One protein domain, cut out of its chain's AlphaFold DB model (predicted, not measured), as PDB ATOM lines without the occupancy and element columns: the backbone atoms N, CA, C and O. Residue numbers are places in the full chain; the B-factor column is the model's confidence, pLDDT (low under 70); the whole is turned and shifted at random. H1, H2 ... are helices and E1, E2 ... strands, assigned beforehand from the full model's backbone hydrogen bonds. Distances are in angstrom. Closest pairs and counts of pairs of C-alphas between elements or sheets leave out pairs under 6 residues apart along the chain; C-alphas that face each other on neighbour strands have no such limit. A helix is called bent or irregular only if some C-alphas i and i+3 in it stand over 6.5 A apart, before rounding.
ATOM      1  N   PHE A   6      92.462 -29.246 -39.193       78.31
ATOM      2  CA  PHE A   6      91.964 -29.571 -37.860       78.31
ATOM      3  C   PHE A   6      91.908 -28.364 -36.919       78.31
ATOM      4  O   PHE A   6      90.911 -28.184 -36.221       78.31
ATOM      5  N   GLY A   7      92.934 -27.509 -36.916       79.56
ATOM      6  CA  GLY A   7      92.947 -26.307 -36.078       79.56
ATOM      7  C   GLY A   7      91.834 -25.335 -36.468       79.56
ATOM      8  O   GLY A   7      91.160 -24.767 -35.609       79.56
ATOM      9  N   LEU A   8      91.578 -25.214 -37.772       85.00
ATOM     10  CA  LEU A   8      90.531 -24.345 -38.302       85.00
ATOM     11  C   LEU A   8      89.121 -24.856 -37.954       85.00
ATOM     12  O   LEU A   8      88.252 -24.060 -37.599       85.00
ATOM     13  N   LEU A   9      88.910 -26.178 -37.975       86.69
ATOM     14  CA  LEU A   9      87.650 -26.802 -37.554       86.69
ATOM     15  C   LEU A   9      87.350 -26.571 -36.070       86.69
ATOM     16  O   LEU A   9      86.214 -26.246 -35.719       86.69
ATOM     17  N   VAL A  10      88.348 -26.695 -35.193       87.38
ATOM     18  CA  VAL A  10      88.161 -26.477 -33.748       87.38
ATOM     19  C   VAL A  10      87.762 -25.028 -33.465       87.38
ATOM     20  O   VAL A  10      86.796 -24.784 -32.737       87.38
ATOM     21  N   VAL A  11      88.444 -24.065 -34.090       87.31
ATOM     22  CA  VAL A  11      88.124 -22.638 -33.934       87.31
ATOM     23  C   VAL A  11      86.735 -22.327 -34.488       87.31
ATOM     24  O   VAL A  11      85.939 -21.685 -33.802       87.31
ATOM     25  N   ALA A  12      86.400 -22.825 -35.681       89.88
ATOM     26  CA  ALA A  12      85.084 -22.617 -36.279       89.88
ATOM     27  C   ALA A  12      83.959 -23.174 -35.392       89.88
ATOM     28  O   ALA A  12      82.955 -22.500 -35.165       89.88
ATOM     29  N   THR A  13      84.151 -24.364 -34.820       90.75
ATOM     30  CA  THR A  13      83.168 -24.993 -33.925       90.75
ATOM     31  C   THR A  13      82.991 -24.186 -32.637       90.75
ATOM     32  O   THR A  13      81.863 -23.946 -32.207       90.75
ATOM     33  N   GLY A  14      84.090 -23.699 -32.051       89.25
ATOM     34  CA  GLY A  14      84.046 -22.818 -30.884       89.25
ATOM     35  C   GLY A  14      83.288 -21.519 -31.162       89.25
ATOM     36  O   GLY A  14      82.426 -21.126 -30.378       89.25
ATOM     37  N   VAL A  15      83.535 -20.888 -32.314       92.38
ATOM     38  CA  VAL A  15      82.827 -19.668 -32.732       92.38
ATOM     39  C   VAL A  15      81.331 -19.931 -32.911       92.38
ATOM     40  O   VAL A  15      80.514 -19.162 -32.404       92.38
ATOM     41  N   VAL A  16      80.955 -21.033 -33.564       92.25
ATOM     42  CA  VAL A  16      79.544 -21.415 -33.742       92.25
ATOM     43  C   VAL A  16      78.859 -21.634 -32.393       92.25
ATOM     44  O   VAL A  16      77.764 -21.116 -32.181       92.25
ATOM     45  N   LEU A  17      79.508 -22.328 -31.454       91.00
ATOM     46  CA  LEU A  17      78.962 -22.558 -30.113       91.00
ATOM     47  C   LEU A  17      78.789 -21.255 -29.322       91.00
ATOM     48  O   LEU A  17      77.763 -21.074 -28.666       91.00
ATOM     49  N   VAL A  18      79.742 -20.325 -29.411       88.56
ATOM     50  CA  VAL A  18      79.645 -19.007 -28.760       88.56
ATOM     51  C   VAL A  18      78.492 -18.194 -29.348       88.56
ATOM     52  O   VAL A  18      77.667 -17.668 -28.597       88.56
ATOM     53  N   LEU A  19      78.387 -18.124 -30.678       87.69
ATOM     54  CA  LEU A  19      77.298 -17.414 -31.356       87.69
ATOM     55  C   LEU A  19      75.937 -18.023 -31.014       87.69
ATOM     56  O   LEU A  19      74.985 -17.298 -30.717       87.69
ATOM     57  N   PHE A  20      75.854 -19.350 -30.989       86.94
ATOM     58  CA  PHE A  20      74.643 -20.067 -30.625       86.94
ATOM     59  C   PHE A  20      74.262 -19.837 -29.156       86.94
ATOM     60  O   PHE A  20      73.104 -19.546 -28.864       86.94
ATOM     61  N   GLY A  21      75.231 -19.847 -28.235       84.69
ATOM     62  CA  GLY A  21      75.015 -19.523 -26.824       84.69
ATOM     63  C   GLY A  21      74.532 -18.086 -26.604       84.69
ATOM     64  O   GLY A  21      73.615 -17.853 -25.814       84.69
ATOM     65  N   LEU A  22      75.086 -17.118 -27.340       81.50
ATOM     66  CA  LEU A  22      74.646 -15.719 -27.306       81.50
ATOM     67  C   LEU A  22      73.219 -15.558 -27.849       81.50
ATOM     68  O   LEU A  22      72.390 -14.902 -27.212       81.50
ATOM     69  N   LEU A  23      72.910 -16.207 -28.974       80.81
ATOM     70  CA  LEU A  23      71.569 -16.225 -29.561       80.81
ATOM     71  C   LEU A  23      70.549 -16.861 -28.613       80.81
ATOM     72  O   LEU A  23      69.473 -16.299 -28.402       80.81
ATOM     73  N   TRP A  24      70.885 -17.992 -27.988       75.81
ATOM     74  CA  TRP A  24      69.978 -18.690 -27.080       75.81
ATOM     75  C   TRP A  24      69.761 -17.910 -25.779       75.81
ATOM     76  O   TRP A  24      68.624 -17.768 -25.329       75.81
ATOM     77  N   ARG A  25      70.818 -17.306 -25.217       66.19
ATOM     78  CA  ARG A  25      70.732 -16.440 -24.029       66.19
ATOM     79  C   ARG A  25      69.912 -15.177 -24.299       66.19
ATOM     80  O   ARG A  25      69.133 -14.769 -23.437       66.19
ATOM     81  N   GLY A  26      70.035 -14.585 -25.487       62.47
ATOM     82  CA  GLY A  26      69.199 -13.463 -25.923       62.47
ATOM     83  C   GLY A  26      67.733 -13.865 -26.109       62.47
ATOM     84  O   GLY A  26      66.829 -13.156 -25.665       62.47
ATOM     85  N   ARG A  27      67.484 -15.043 -26.693       62.34
ATOM     86  CA  ARG A  27      66.132 -15.566 -26.932       62.34
ATOM     87  C   ARG A  27      65.427 -16.024 -25.653       62.34
ATOM     88  O   ARG A  27      64.223 -15.857 -25.581       62.34
ATOM     89  N   LEU A  28      66.147 -16.528 -24.647       60.09
ATOM     90  CA  LEU A  28      65.602 -16.915 -23.333       60.09
ATOM     91  C   LEU A  28      65.363 -15.725 -22.391       60.09
ATOM     92  O   LEU A  28      64.515 -15.807 -21.506       60.09
ATOM     93  N   ARG A  29      66.064 -14.601 -22.586       58.22
ATOM     94  CA  ARG A  29      65.794 -13.348 -21.856       58.22
ATOM     95  C   ARG A  29      64.640 -12.545 -22.462       58.22
ATOM     96  O   ARG A  29      63.887 -11.917 -21.726       58.22
ATOM     97  N   ARG A  30      64.439 -12.642 -23.781       55.72
ATOM     98  CA  ARG A  30      63.350 -11.970 -24.503       55.72
ATOM     99  C   ARG A  30      61.903 -12.351 -24.158       55.72
ATOM    100  O   ARG A  30      61.086 -11.479 -24.387       55.72
ATOM    101  N   PRO A  31      61.499 -13.540 -23.665       55.72
ATOM    102  CA  PRO A  31      60.094 -13.803 -23.331       55.72
ATOM    103  C   PRO A  31      59.631 -13.059 -22.075       55.72
ATOM    104  O   PRO A  31      58.445 -12.772 -21.940       55.72
ATOM    105  N   PHE A  32      60.551 -12.696 -21.173       58.06
ATOM    106  CA  PHE A  32      60.201 -11.952 -19.965       58.06
ATOM    107  C   PHE A  32      59.974 -10.464 -20.229       58.06
ATOM    108  O   PHE A  32      59.132  -9.875 -19.562       58.06
ATOM    109  N   ASP A  33      60.650  -9.859 -21.206       67.00
ATOM    110  CA  ASP A  33      60.487  -8.434 -21.522       67.00
ATOM    111  C   ASP A  33      59.084  -8.037 -22.018       67.00
ATOM    112  O   ASP A  33      58.521  -7.103 -21.451       67.00
ATOM    113  N   PRO A  34      58.448  -8.709 -22.999       74.75
ATOM    114  CA  PRO A  34      57.123  -8.327 -23.473       74.75
ATOM    115  C   PRO A  34      56.046  -8.625 -22.428       74.75
ATOM    116  O   PRO A  34      55.104  -7.848 -22.295       74.75
ATOM    117  N   LEU A  35      56.185  -9.704 -21.647       79.06
ATOM    118  CA  LEU A  35      55.260 -10.001 -20.554       79.06
ATOM    119  C   LEU A  35      55.383  -8.960 -19.433       79.06
ATOM    120  O   LEU A  35      54.377  -8.440 -18.961       79.06
ATOM    121  N   ARG A  36      56.610  -8.608 -19.031       78.88
ATOM    122  CA  ARG A  36      56.852  -7.562 -18.028       78.88
ATOM    123  C   ARG A  36      56.404  -6.195 -18.518       78.88
ATOM    124  O   ARG A  36      55.825  -5.459 -17.731       78.88
ATOM    125  N   ALA A  37      56.624  -5.876 -19.791       83.38
ATOM    126  CA  ALA A  37      56.141  -4.644 -20.398       83.38
ATOM    127  C   ALA A  37      54.609  -4.570 -20.353       83.38
ATOM    128  O   ALA A  37      54.072  -3.551 -19.928       83.38
ATOM    129  N   ARG A  38      53.907  -5.664 -20.686       84.88
ATOM    130  CA  ARG A  38      52.440  -5.741 -20.578       84.88
ATOM    131  C   ARG A  38      51.954  -5.574 -19.142       84.88
ATOM    132  O   ARG A  38      51.141  -4.698 -18.883       84.88
ATOM    133  N   LEU A  39      52.507  -6.333 -18.197       86.25
ATOM    134  CA  LEU A  39      52.131  -6.226 -16.782       86.25
ATOM    135  C   LEU A  39      52.431  -4.832 -16.212       86.25
ATOM    136  O   LEU A  39      51.667  -4.306 -15.403       86.25
ATOM    137  N   ALA A  40      53.538  -4.209 -16.620       87.12
ATOM    138  CA  ALA A  40      53.854  -2.837 -16.242       87.12
ATOM    139  C   ALA A  40      52.833  -1.851 -16.827       87.12
ATOM    140  O   ALA A  40      52.381  -0.953 -16.119       87.12
ATOM    141  N   GLN A  41      52.427  -2.041 -18.083       87.88
ATOM    142  CA  GLN A  41      51.431  -1.207 -18.747       87.88
ATOM    143  C   GLN A  41      50.043  -1.342 -18.104       87.88
ATOM    144  O   GLN A  41      49.395  -0.326 -17.869       87.88
ATOM    145  N   GLU A  42      49.621  -2.552 -17.734       88.12
ATOM    146  CA  GLU A  42      48.368  -2.798 -17.002       88.12
ATOM    147  C   GLU A  42      48.374  -2.130 -15.622       88.12
ATOM    148  O   GLU A  42      47.413  -1.461 -15.241       88.12
ATOM    149  N   ARG A  43      49.486  -2.232 -14.882       89.50
ATOM    150  CA  ARG A  43      49.637  -1.555 -13.584       89.50
ATOM    151  C   ARG A  43      49.574  -0.039 -13.723       89.50
ATOM    152  O   ARG A  43      48.897   0.617 -12.934       89.50
ATOM    153  N   LEU A  44      50.263   0.514 -14.720       90.88
ATOM    154  CA  LEU A  44      50.223   1.946 -15.010       90.88
ATOM    155  C   LEU A  44      48.815   2.388 -15.409       90.88
ATOM    156  O   LEU A  44      48.364   3.440 -14.965       90.88
ATOM    157  N   PHE A  45      48.110   1.587 -16.206       90.31
ATOM    158  CA  PHE A  45      46.729   1.855 -16.585       90.31
ATOM    159  C   PHE A  45      45.813   1.899 -15.355       90.31
ATOM    160  O   PHE A  45      45.133   2.902 -15.147       90.31
ATOM    161  N   ALA A  46      45.872   0.889 -14.483       91.12
ATOM    162  CA  ALA A  46      45.083   0.849 -13.251       91.12
ATOM    163  C   ALA A  46      45.390   2.039 -12.320       91.12
ATOM    164  O   ALA A  46      44.483   2.658 -11.766       91.12
ATOM    165  N   GLN A  47      46.667   2.412 -12.180       91.94
ATOM    166  CA  GLN A  47      47.069   3.585 -11.396       91.94
ATOM    167  C   GLN A  47      46.522   4.893 -11.979       91.94
ATOM    168  O   GLN A  47      46.032   5.741 -11.231       91.94
ATOM    169  N   ARG A  48      46.588   5.065 -13.303       93.50
ATOM    170  CA  ARG A  48      46.036   6.244 -13.986       93.50
ATOM    171  C   ARG A  48      44.523   6.317 -13.838       93.50
ATOM    172  O   ARG A  48      44.013   7.397 -13.571       93.50
ATOM    173  N   LEU A  49      43.832   5.182 -13.913       93.00
ATOM    174  CA  LEU A  49      42.382   5.108 -13.757       93.00
ATOM    175  C   LEU A  49      41.933   5.512 -12.347       93.00
ATOM    176  O   LEU A  49      41.033   6.332 -12.195       93.00
ATOM    177  N   ARG A  50      42.632   5.033 -11.311       92.50
ATOM    178  CA  ARG A  50      42.412   5.479  -9.924       92.50
ATOM    179  C   ARG A  50      42.641   6.981  -9.766       92.50
ATOM    180  O   ARG A  50      41.838   7.668  -9.143       92.50
ATOM    181  N   ARG A  51      43.703   7.508 -10.381       92.94
ATOM    182  CA  ARG A  51      44.015   8.944 -10.348       92.94
ATOM    183  C   ARG A  51      42.989   9.784 -11.112       92.94
ATOM    184  O   ARG A  51      42.688  10.897 -10.696       92.94
ATOM    185  N   ALA A  52      42.448   9.261 -12.210       93.38
ATOM    186  CA  ALA A  52      41.354   9.876 -12.947       93.38
ATOM    187  C   ALA A  52      40.072   9.930 -12.106       93.38
ATOM    188  O   ALA A  52      39.431  10.976 -12.069       93.38
ATOM    189  N   ALA A  53      39.747   8.858 -11.374       92.69
ATOM    190  CA  ALA A  53      38.610   8.837 -10.456       92.69
ATOM    191  C   ALA A  53      38.760   9.877  -9.332       92.69
ATOM    192  O   ALA A  53      37.832  10.637  -9.075       92.69
ATOM    193  N   ASP A  54      39.949   9.995  -8.734       92.38
ATOM    194  CA  ASP A  54      40.232  11.040  -7.738       92.38
ATOM    195  C   ASP A  54      40.049  12.453  -8.301       92.38
ATOM    196  O   ASP A  54      39.440  13.314  -7.668       92.38
ATOM    197  N   MET A  55      40.565  12.702  -9.506       92.94
ATOM    198  CA  MET A  55      40.413  13.994 -10.170       92.94
ATOM    199  C   MET A  55      38.950  14.300 -10.503       92.94
ATOM    200  O   MET A  55      38.527  15.439 -10.321       92.94
ATOM    201  N   ALA A  56      38.173  13.303 -10.937       92.25
ATOM    202  CA  ALA A  56      36.739  13.450 -11.178       92.25
ATOM    203  C   ALA A  56      35.979  13.781  -9.883       92.25
ATOM    204  O   ALA A  56      35.190  14.721  -9.870       92.25
ATOM    205  N   ILE A  57      36.288  13.094  -8.779       90.06
ATOM    206  CA  ILE A  57      35.724  13.376  -7.452       90.06
ATOM    207  C   ILE A  57      36.027  14.816  -7.023       90.06
ATOM    208  O   ILE A  57      35.125  15.560  -6.642       90.06
ATOM    209  N   VAL A  58      37.289  15.241  -7.114       90.75
ATOM    210  CA  VAL A  58      37.685  16.609  -6.749       90.75
ATOM    211  C   VAL A  58      37.007  17.641  -7.651       90.75
ATOM    212  O   VAL A  58      36.572  18.683  -7.161       90.75
ATOM    213  N   ALA A  59      36.905  17.373  -8.953       90.44
ATOM    214  CA  ALA A  59      36.249  18.269  -9.896       90.44
ATOM    215  C   ALA A  59      34.752  18.414  -9.599       90.44
ATOM    216  O   ALA A  59      34.259  19.539  -9.577       90.44
ATOM    217  N   ALA A  60      34.058  17.310  -9.319       89.06
ATOM    218  CA  ALA A  60      32.643  17.326  -8.970       89.06
ATOM    219  C   ALA A  60      32.397  18.070  -7.653       89.06
ATOM    220  O   ALA A  60      31.540  18.944  -7.590       89.06
ATOM    221  N   ARG A  61      33.222  17.828  -6.628       86.88
ATOM    222  CA  ARG A  61      33.134  18.552  -5.349       86.88
ATOM    223  C   ARG A  61      33.366  20.054  -5.480       86.88
ATOM    224  O   ARG A  61      32.805  20.818  -4.711       86.88
ATOM    225  N   ARG A  62      34.203  20.486  -6.427       87.62
ATOM    226  CA  ARG A  62      34.414  21.917  -6.708       87.62
ATOM    227  C   ARG A  62      33.246  22.563  -7.447       87.62
ATOM    228  O   ARG A  62      33.127  23.781  -7.401       87.62
ATOM    229  N   GLN A  63      32.464  21.775  -8.179       86.69
ATOM    230  CA  GLN A  63      31.303  22.249  -8.934       86.69
ATOM    231  C   GLN A  63      30.018  22.196  -8.105       86.69
ATOM    232  O   GLN A  63      29.095  22.953  -8.388       86.69
ATOM    233  N   ALA A  64      29.968  21.328  -7.095       86.19
ATOM    234  CA  ALA A  64      28.852  21.225  -6.173       86.19
ATOM    235  C   ALA A  64      28.678  22.515  -5.358       86.19
ATOM    236  O   ALA A  64      29.652  23.133  -4.911       86.19
ATOM    237  N   ALA A  65      27.422  22.915  -5.168       82.12
ATOM    238  CA  ALA A  65      27.071  24.004  -4.270       82.12
ATOM    239  C   ALA A  65      27.345  23.606  -2.800       82.12
ATOM    240  O   ALA A  65      27.395  22.413  -2.498       82.12
ATOM    241  N   PRO A  66      27.493  24.574  -1.871       76.69
ATOM    242  CA  PRO A  66      27.842  24.309  -0.469       76.69
ATOM    243  C   PRO A  66      26.947  23.303   0.276       76.69
ATOM    244  O   PRO A  66      27.417  22.705   1.238       76.69
ATOM    245  N   ASP A  67      25.712  23.086  -0.189       80.38
ATOM    246  CA  ASP A  67      24.711  22.212   0.440       80.38
ATOM    247  C   ASP A  67      24.150  21.134  -0.514       80.38
ATOM    248  O   ASP A  67      23.144  20.492  -0.208       80.38
ATOM    249  N   GLU A  68      24.768  20.927  -1.684       81.12
ATOM    250  CA  GLU A  68      24.331  19.917  -2.656       81.12
ATOM    251  C   GLU A  68      25.331  18.750  -2.721       81.12
ATOM    252  O   GLU A  68      26.543  18.986  -2.773       81.12
ATOM    253  N   PRO A  69      24.870  17.482  -2.738       83.44
ATOM    254  CA  PRO A  69      25.774  16.353  -2.893       83.44
ATOM    255  C   PRO A  69      26.468  16.390  -4.259       83.44
ATOM    256  O   PRO A  69      25.839  16.587  -5.299       83.44
ATOM    257  N   ALA A  70      27.772  16.129  -4.281       87.69
ATOM    258  CA  ALA A  70      28.528  16.038  -5.522       87.69
ATOM    259  C   ALA A  70      28.144  14.763  -6.289       87.69
ATOM    260  O   ALA A  70      28.405  13.646  -5.838       87.69
ATOM    261  N   ILE A  71      27.544  14.920  -7.468       89.00
ATOM    262  CA  ILE A  71      27.201  13.802  -8.353       89.00
ATOM    263  C   ILE A  71      28.412  13.493  -9.236       89.00
ATOM    264  O   ILE A  71      28.865  14.354  -9.990       89.00
ATOM    265  N   ILE A  72      28.935  12.268  -9.154       90.44
ATOM    266  CA  ILE A  72      30.068  11.809  -9.968       90.44
ATOM    267  C   ILE A  72      29.656  10.606 -10.799       90.44
ATOM    268  O   ILE A  72      29.286   9.562 -10.253       90.44
ATOM    269  N   ARG A  73      29.784  10.737 -12.120       93.25
ATOM    270  CA  ARG A  73      29.467   9.665 -13.060       93.25
ATOM    271  C   ARG A  73      30.698   8.889 -13.502       93.25
ATOM    272  O   ARG A  73      31.794   9.444 -13.613       93.25
ATOM    273  N   VAL A  74      30.511   7.623 -13.865       94.50
ATOM    274  CA  VAL A  74      31.544   6.809 -14.528       94.50
ATOM    275  C   VAL A  74      32.061   7.507 -15.793       94.50
ATOM    276  O   VAL A  74      33.268   7.522 -16.049       94.50
ATOM    277  N   ASP A  75      31.179   8.173 -16.538       93.81
ATOM    278  CA  ASP A  75      31.542   8.932 -17.738       93.81
ATOM    279  C   ASP A  75      32.470  10.120 -17.434       93.81
ATOM    280  O   ASP A  75      33.335  10.452 -18.249       93.81
ATOM    281  N   ASP A  76      32.367  10.729 -16.248       93.06
ATOM    282  CA  ASP A  76      33.276  11.799 -15.832       93.06
ATOM    283  C   ASP A  76      34.694  11.256 -15.628       93.06
ATOM    284  O   ASP A  76      35.667  11.896 -16.034       93.06
ATOM    285  N   VAL A  77      34.820  10.046 -15.074       92.88
ATOM    286  CA  VAL A  77      36.107   9.351 -14.917       92.88
ATOM    287  C   VAL A  77      36.712   9.021 -16.279       92.88
ATOM    288  O   VAL A  77      37.897   9.274 -16.498       92.88
ATOM    289  N   ILE A  78      35.909   8.512 -17.219       94.50
ATOM    290  CA  ILE A  78      36.353   8.210 -18.591       94.50
ATOM    291  C   ILE A  78      36.804   9.489 -19.306       94.50
ATOM    292  O   ILE A  78      37.855   9.501 -19.958       94.50
ATOM    293  N   ARG A  79      36.053  10.587 -19.152       93.06
ATOM    294  CA  ARG A  79      36.393  11.894 -19.724       93.06
ATOM    295  C   ARG A  79      37.702  12.428 -19.151       93.06
ATOM    296  O   ARG A  79      38.570  12.844 -19.916       93.06
ATOM    297  N   VAL A  80      37.882  12.377 -17.831       94.06
ATOM    298  CA  VAL A  80      39.132  12.792 -17.172       94.06
ATOM    299  C   VAL A  80      40.299  11.912 -17.615       94.06
ATOM    300  O   VAL A  80      41.371  12.435 -17.917       94.06
ATOM    301  N   MET A  81      40.096  10.596 -17.710       93.88
ATOM    302  CA  MET A  81      41.120   9.662 -18.170       93.88
ATOM    303  C   MET A  81      41.569   9.995 -19.599       93.88
ATOM    304  O   MET A  81      42.766  10.121 -19.858       93.88
ATOM    305  N   SER A  82      40.607  10.235 -20.492       91.81
ATOM    306  CA  SER A  82      40.853  10.581 -21.895       91.81
ATOM    307  C   SER A  82      41.552  11.934 -22.063       91.81
ATOM    308  O   SER A  82      42.425  12.079 -22.923       91.81
ATOM    309  N   ALA A  83      41.187  12.913 -21.230       92.06
ATOM    310  CA  ALA A  83      41.742  14.262 -21.260       92.06
ATOM    311  C   ALA A  83      43.165  14.340 -20.680       92.06
ATOM    312  O   ALA A  83      44.007  15.038 -21.234       92.06
ATOM    313  N   GLN A  84      43.442  13.636 -19.577       92.06
ATOM    314  CA  GLN A  84      44.709  13.759 -18.837       92.06
ATOM    315  C   GLN A  84      45.759  12.717 -19.232       92.06
ATOM    316  O   GLN A  84      46.956  12.982 -19.150       92.06
ATOM    317  N   PHE A  85      45.335  11.519 -19.639       88.50
ATOM    318  CA  PHE A  85      46.241  10.394 -19.902       88.50
ATOM    319  C   PHE A  85      46.231   9.929 -21.362       88.50
ATOM    320  O   PHE A  85      46.924   8.968 -21.704       88.50
ATOM    321  N   GLY A  86      45.500  10.644 -22.220       86.81
ATOM    322  CA  GLY A  86      45.370  10.359 -23.642       86.81
ATOM    323  C   GLY A  86      44.171   9.471 -23.966       86.81
ATOM    324  O   GLY A  86      43.518   8.905 -23.096       86.81
ATOM    325  N   HIS A  87      43.873   9.356 -25.257       71.12
ATOM    326  CA  HIS A  87      42.667   8.694 -25.755       71.12
ATOM    327  C   HIS A  87      42.863   7.177 -25.792       71.12
ATOM    328  O   HIS A  87      43.161   6.592 -26.830       71.12
ATOM    329  N   HIS A  88      42.786   6.537 -24.629       75.75
ATOM    330  CA  HIS A  88      42.727   5.082 -24.530       75.75
ATOM    331  C   HIS A  88      41.268   4.659 -24.377       75.75
ATOM    332  O   HIS A  88      40.548   5.297 -23.609       75.75
ATOM    333  N   PRO A  89      40.814   3.603 -25.070       81.62
ATOM    334  CA  PRO A  89      39.497   3.047 -24.809       81.62
ATOM    335  C   PRO A  89      39.478   2.546 -23.363       81.62
ATOM    336  O   PRO A  89      40.210   1.624 -23.004       81.62
ATOM    337  N   VAL A  90      38.680   3.200 -22.523       86.50
ATOM    338  CA  VAL A  90      38.481   2.806 -21.130       86.50
ATOM    339  C   VAL A  90      37.186   2.005 -21.065       86.50
ATOM    340  O   VAL A  90      36.126   2.564 -21.349       86.50
ATOM    341  N   PRO A  91      37.234   0.715 -20.697       89.75
ATOM    342  CA  PRO A  91      36.020  -0.047 -20.455       89.75
ATOM    343  C   PRO A  91      35.230   0.589 -19.310       89.75
ATOM    344  O   PRO A  91      35.798   0.870 -18.250       89.75
ATOM    345  N   ARG A  92      33.923   0.786 -19.514       92.12
ATOM    346  CA  ARG A  92      33.035   1.385 -18.507       92.12
ATOM    347  C   ARG A  92      33.107   0.629 -17.180       92.12
ATOM    348  O   ARG A  92      33.217   1.267 -16.142       92.12
ATOM    349  N   ASP A  93      33.189  -0.699 -17.219       91.75
ATOM    350  CA  ASP A  93      33.293  -1.546 -16.023       91.75
ATOM    351  C   ASP A  93      34.557  -1.271 -15.200       91.75
ATOM    352  O   ASP A  93      34.507  -1.224 -13.973       91.75
ATOM    353  N   GLN A  94      35.695  -1.045 -15.863       92.06
ATOM    354  CA  GLN A  94      36.952  -0.741 -15.177       92.06
ATOM    355  C   GLN A  94      36.906   0.658 -14.561       92.06
ATOM    356  O   GLN A  94      37.369   0.854 -13.436       92.06
ATOM    357  N   ALA A  95      36.331   1.632 -15.275       92.50
ATOM    358  CA  ALA A  95      36.122   2.976 -14.744       92.50
ATOM    359  C   ALA A  95      35.154   2.966 -13.551       92.50
ATOM    360  O   ALA A  95      35.440   3.599 -12.536       92.50
ATOM    361  N   ALA A  96      34.065   2.197 -13.638       94.19
ATOM    362  CA  ALA A  96      33.115   1.999 -12.552       94.19
ATOM    363  C   ALA A  96      33.792   1.354 -11.341       94.19
ATOM    364  O   ALA A  96      33.684   1.874 -10.237       94.19
ATOM    365  N   GLN A  97      34.565   0.283 -11.535       94.19
ATOM    366  CA  GLN A  97      35.313  -0.360 -10.456       94.19
ATOM    367  C   GLN A  97      36.289   0.610  -9.777       94.19
ATOM    368  O   GLN A  97      36.314   0.689  -8.551       94.19
ATOM    369  N   ALA A  98      37.059   1.378 -10.551       92.19
ATOM    370  CA  ALA A  98      37.972   2.371  -9.991       92.19
ATOM    371  C   ALA A  98      37.223   3.456  -9.204       92.19
ATOM    372  O   ALA A  98      37.687   3.874  -8.144       92.19
ATOM    373  N   LEU A  99      36.057   3.891  -9.690       92.06
ATOM    374  CA  LEU A  99      35.217   4.857  -8.990       92.06
ATOM    375  C   LEU A  99      34.663   4.279  -7.680       92.06
ATOM    376  O   LEU A  99      34.777   4.944  -6.651       92.06
ATOM    377  N   ARG A 100      34.171   3.030  -7.677       91.50
ATOM    378  CA  ARG A 100      33.734   2.317  -6.460       91.50
ATOM    379  C   ARG A 100      34.856   2.224  -5.432       91.50
ATOM    380  O   ARG A 100      34.661   2.645  -4.298       91.50
ATOM    381  N   GLU A 101      36.045   1.766  -5.836       91.19
ATOM    382  CA  GLU A 101      37.207   1.642  -4.940       91.19
ATOM    383  C   GLU A 101      37.530   2.973  -4.244       91.19
ATOM    384  O   GLU A 101      37.836   3.004  -3.053       91.19
ATOM    385  N   ARG A 102      37.476   4.093  -4.975       89.25
ATOM    386  CA  ARG A 102      37.792   5.420  -4.421       89.25
ATOM    387  C   ARG A 102      36.654   6.005  -3.593       89.25
ATOM    388  O   ARG A 102      36.918   6.659  -2.582       89.25
ATOM    389  N   PHE A 103      35.415   5.741  -3.985       86.44
ATOM    390  CA  PHE A 103      34.232   6.103  -3.216       86.44
ATOM    391  C   PHE A 103      34.227   5.398  -1.849       86.44
ATOM    392  O   PHE A 103      34.121   6.054  -0.810       86.44
ATOM    393  N   GLU A 104      34.447   4.079  -1.842       87.56
ATOM    394  CA  GLU A 104      34.525   3.244  -0.638       87.56
ATOM    395  C   GLU A 104      35.732   3.583   0.241       87.56
ATOM    396  O   GLU A 104      35.615   3.585   1.466       87.56
ATOM    397  N   ALA A 105      36.867   3.962  -0.362       86.19
ATOM    398  CA  ALA A 105      38.055   4.429   0.358       86.19
ATOM    399  C   ALA A 105      37.852   5.759   1.118       86.19
ATOM    400  O   ALA A 105      38.790   6.259   1.739       86.19
ATOM    401  N   GLY A 106      36.647   6.339   1.093       70.38
ATOM    402  CA  GLY A 106      36.265   7.467   1.941       70.38
ATOM    403  C   GLY A 106      36.500   8.841   1.320       70.38
ATOM    404  O   GLY A 106      36.323   9.842   2.006       70.38
ATOM    405  N   ALA A 107      36.845   8.926   0.031       69.50
ATOM    406  CA  ALA A 107      37.053  10.214  -0.637       69.50
ATOM    407  C   ALA A 107      35.757  11.042  -0.799       69.50
ATOM    408  O   ALA A 107      35.837  12.252  -1.021       69.50
ATOM    409  N   CYS A 108      34.582  10.398  -0.709       71.31
ATOM    410  CA  CYS A 108      33.293  11.003  -1.069       71.31
ATOM    411  C   CYS A 108      32.059  10.430  -0.335       71.31
ATOM    412  O   CYS A 108      30.933  10.733  -0.709       71.31
ATOM    413  N   ARG A 109      32.222   9.569   0.679       68.81
ATOM    414  CA  ARG A 109      31.111   8.740   1.195       68.81
ATOM    415  C   ARG A 109      29.967   9.525   1.864       68.81
ATOM    416  O   ARG A 109      28.866   8.999   1.950       68.81
ATOM    417  N   THR A 110      30.218  10.726   2.385       71.19
ATOM    418  CA  THR A 110      29.214  11.524   3.118       71.19
ATOM    419  C   THR A 110      28.427  12.477   2.226       71.19
ATOM    420  O   THR A 110      27.227  12.619   2.431       71.19
ATOM    421  N   ASP A 111      29.076  13.063   1.216       77.50
ATOM    422  CA  ASP A 111      28.544  14.228   0.489       77.50
ATOM    423  C   ASP A 111      28.495  14.005  -1.029       77.50
ATOM    424  O   ASP A 111      28.491  14.962  -1.801       77.50
ATOM    425  N   CYS A 112      28.529  12.750  -1.487       84.81
ATOM    426  CA  CYS A 112      28.577  12.441  -2.913       84.81
ATOM    427  C   CYS A 112      27.677  11.275  -3.314       84.81
ATOM    428  O   CYS A 112      27.468  10.325  -2.560       84.81
ATOM    429  N   LEU A 113      27.220  11.326  -4.561       88.00
ATOM    430  CA  LEU A 113      26.411  10.307  -5.223       88.00
ATOM    431  C   LEU A 113      27.151   9.790  -6.457       88.00
ATOM    432  O   LEU A 113      27.872  10.543  -7.115       88.00
ATOM    433  N   THR A 114      26.976   8.510  -6.787       88.38
ATOM    434  CA  THR A 114      27.625   7.906  -7.954       88.38
ATOM    435  C   THR A 114      26.759   6.851  -8.636       88.38
ATOM    436  O   THR A 114      26.068   6.093  -7.963       88.38
ATOM    437  N   ASP A 115      26.834   6.792  -9.970       90.88
ATOM    438  CA  ASP A 115      26.220   5.756 -10.818       90.88
ATOM    439  C   ASP A 115      27.114   4.514 -10.966       90.88
ATOM    440  O   ASP A 115      26.820   3.618 -11.748       90.88
TER     441      ASP A 115
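This is residues 6 to 115 of the 118 residues of an uncharacterized protein of Streptomyces mesophilus (UniProt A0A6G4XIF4). A long helical arm ends in a small compact head. H1 and then residues 32 to 44 of H2 stick out nearly in line, while the later part of H2 runs into the head, where H3 and H4 pack on it and the small sheet of E1 and E2 lies near its last turns. The printed part has 110 residues with four named helices and two named strands, in the order H1, H2, E1, H3, H4, E2; the sheet E1, E2 is parallel, and the class is mostly helix. The whole is extended, with a radius of gyration of the C-alphas of 25.5 A and spans of 93 by 24 by 19 A, the arm making the length.

Strand E1 is residues 70 to 72, with C-alpha 70 at (28.528, 16.038, -5.522), and strand E2 is residues 112 to 114, ending with C-alpha 114 at (27.625, 7.906, -7.954). Helix H2, residues 32 to 63, is the longest helix at 46.1 A. Helix H3, residues 74 to 85, measures 16.1 A, and helix H4, residues 92 to 107, measures 20.3 A. H4 is irregular: C-alphas 104 and 107 are 7.4 A apart. Helix H1, residues 6 to 29, measures 34.7 A and begins with C-alpha 6 at (91.964, -29.571, -37.860).

E1 and E2 are parallel neighbours at 22 degrees, with N 72 and O 113 within hydrogen-bond range at 2.9 A, and N 113 and O 70 also at 2.9 A. E1, H3, H4 and E2 form a strand-helix-strand unit, two parallel neighbour strands with helices between them along the chain, and its crossover is right-handed. The closest C-alphas of H2 and E1 are those of Arg 61 and Ala 70, 5.3 A apart. H2 touches H3 with residues 48 to 56 alone, closest at the C-alphas of Ala 53 and Val 77, 5.1 A apart, at a steep tilt of 62 degrees, opposite ways. H2 touches H4 with residues 46 to 57 alone, closest at the C-alphas of Arg 50 and Ala 98, 5.4 A apart, at a steep tilt of 60 degrees, the same way. H3 and H4 touch about perpendicular at 85 degrees, closest at the C-alphas of Val 74 and Ala 96, 5.4 A apart. H4 and E2 are near each other, with 6 pairs of C-alphas within 10 A. H1 touches no helix; it and H2 meet only through their link. Every O i to N i+4 pair is within hydrogen-bond range in H1, H2 and H3, and 10 of 12 are in H4.

The C-alphas of Phe 6 and Asp 67, the two farthest apart, are 93.1 A apart. Residues 6 to 44 stand free; the body without them spans 35 by 21 by 17 A. The printed part has no cut and no long link. The mean pLDDT of the printed part is 85.0, and residues 25 to 33, 107 and 109 are under 70.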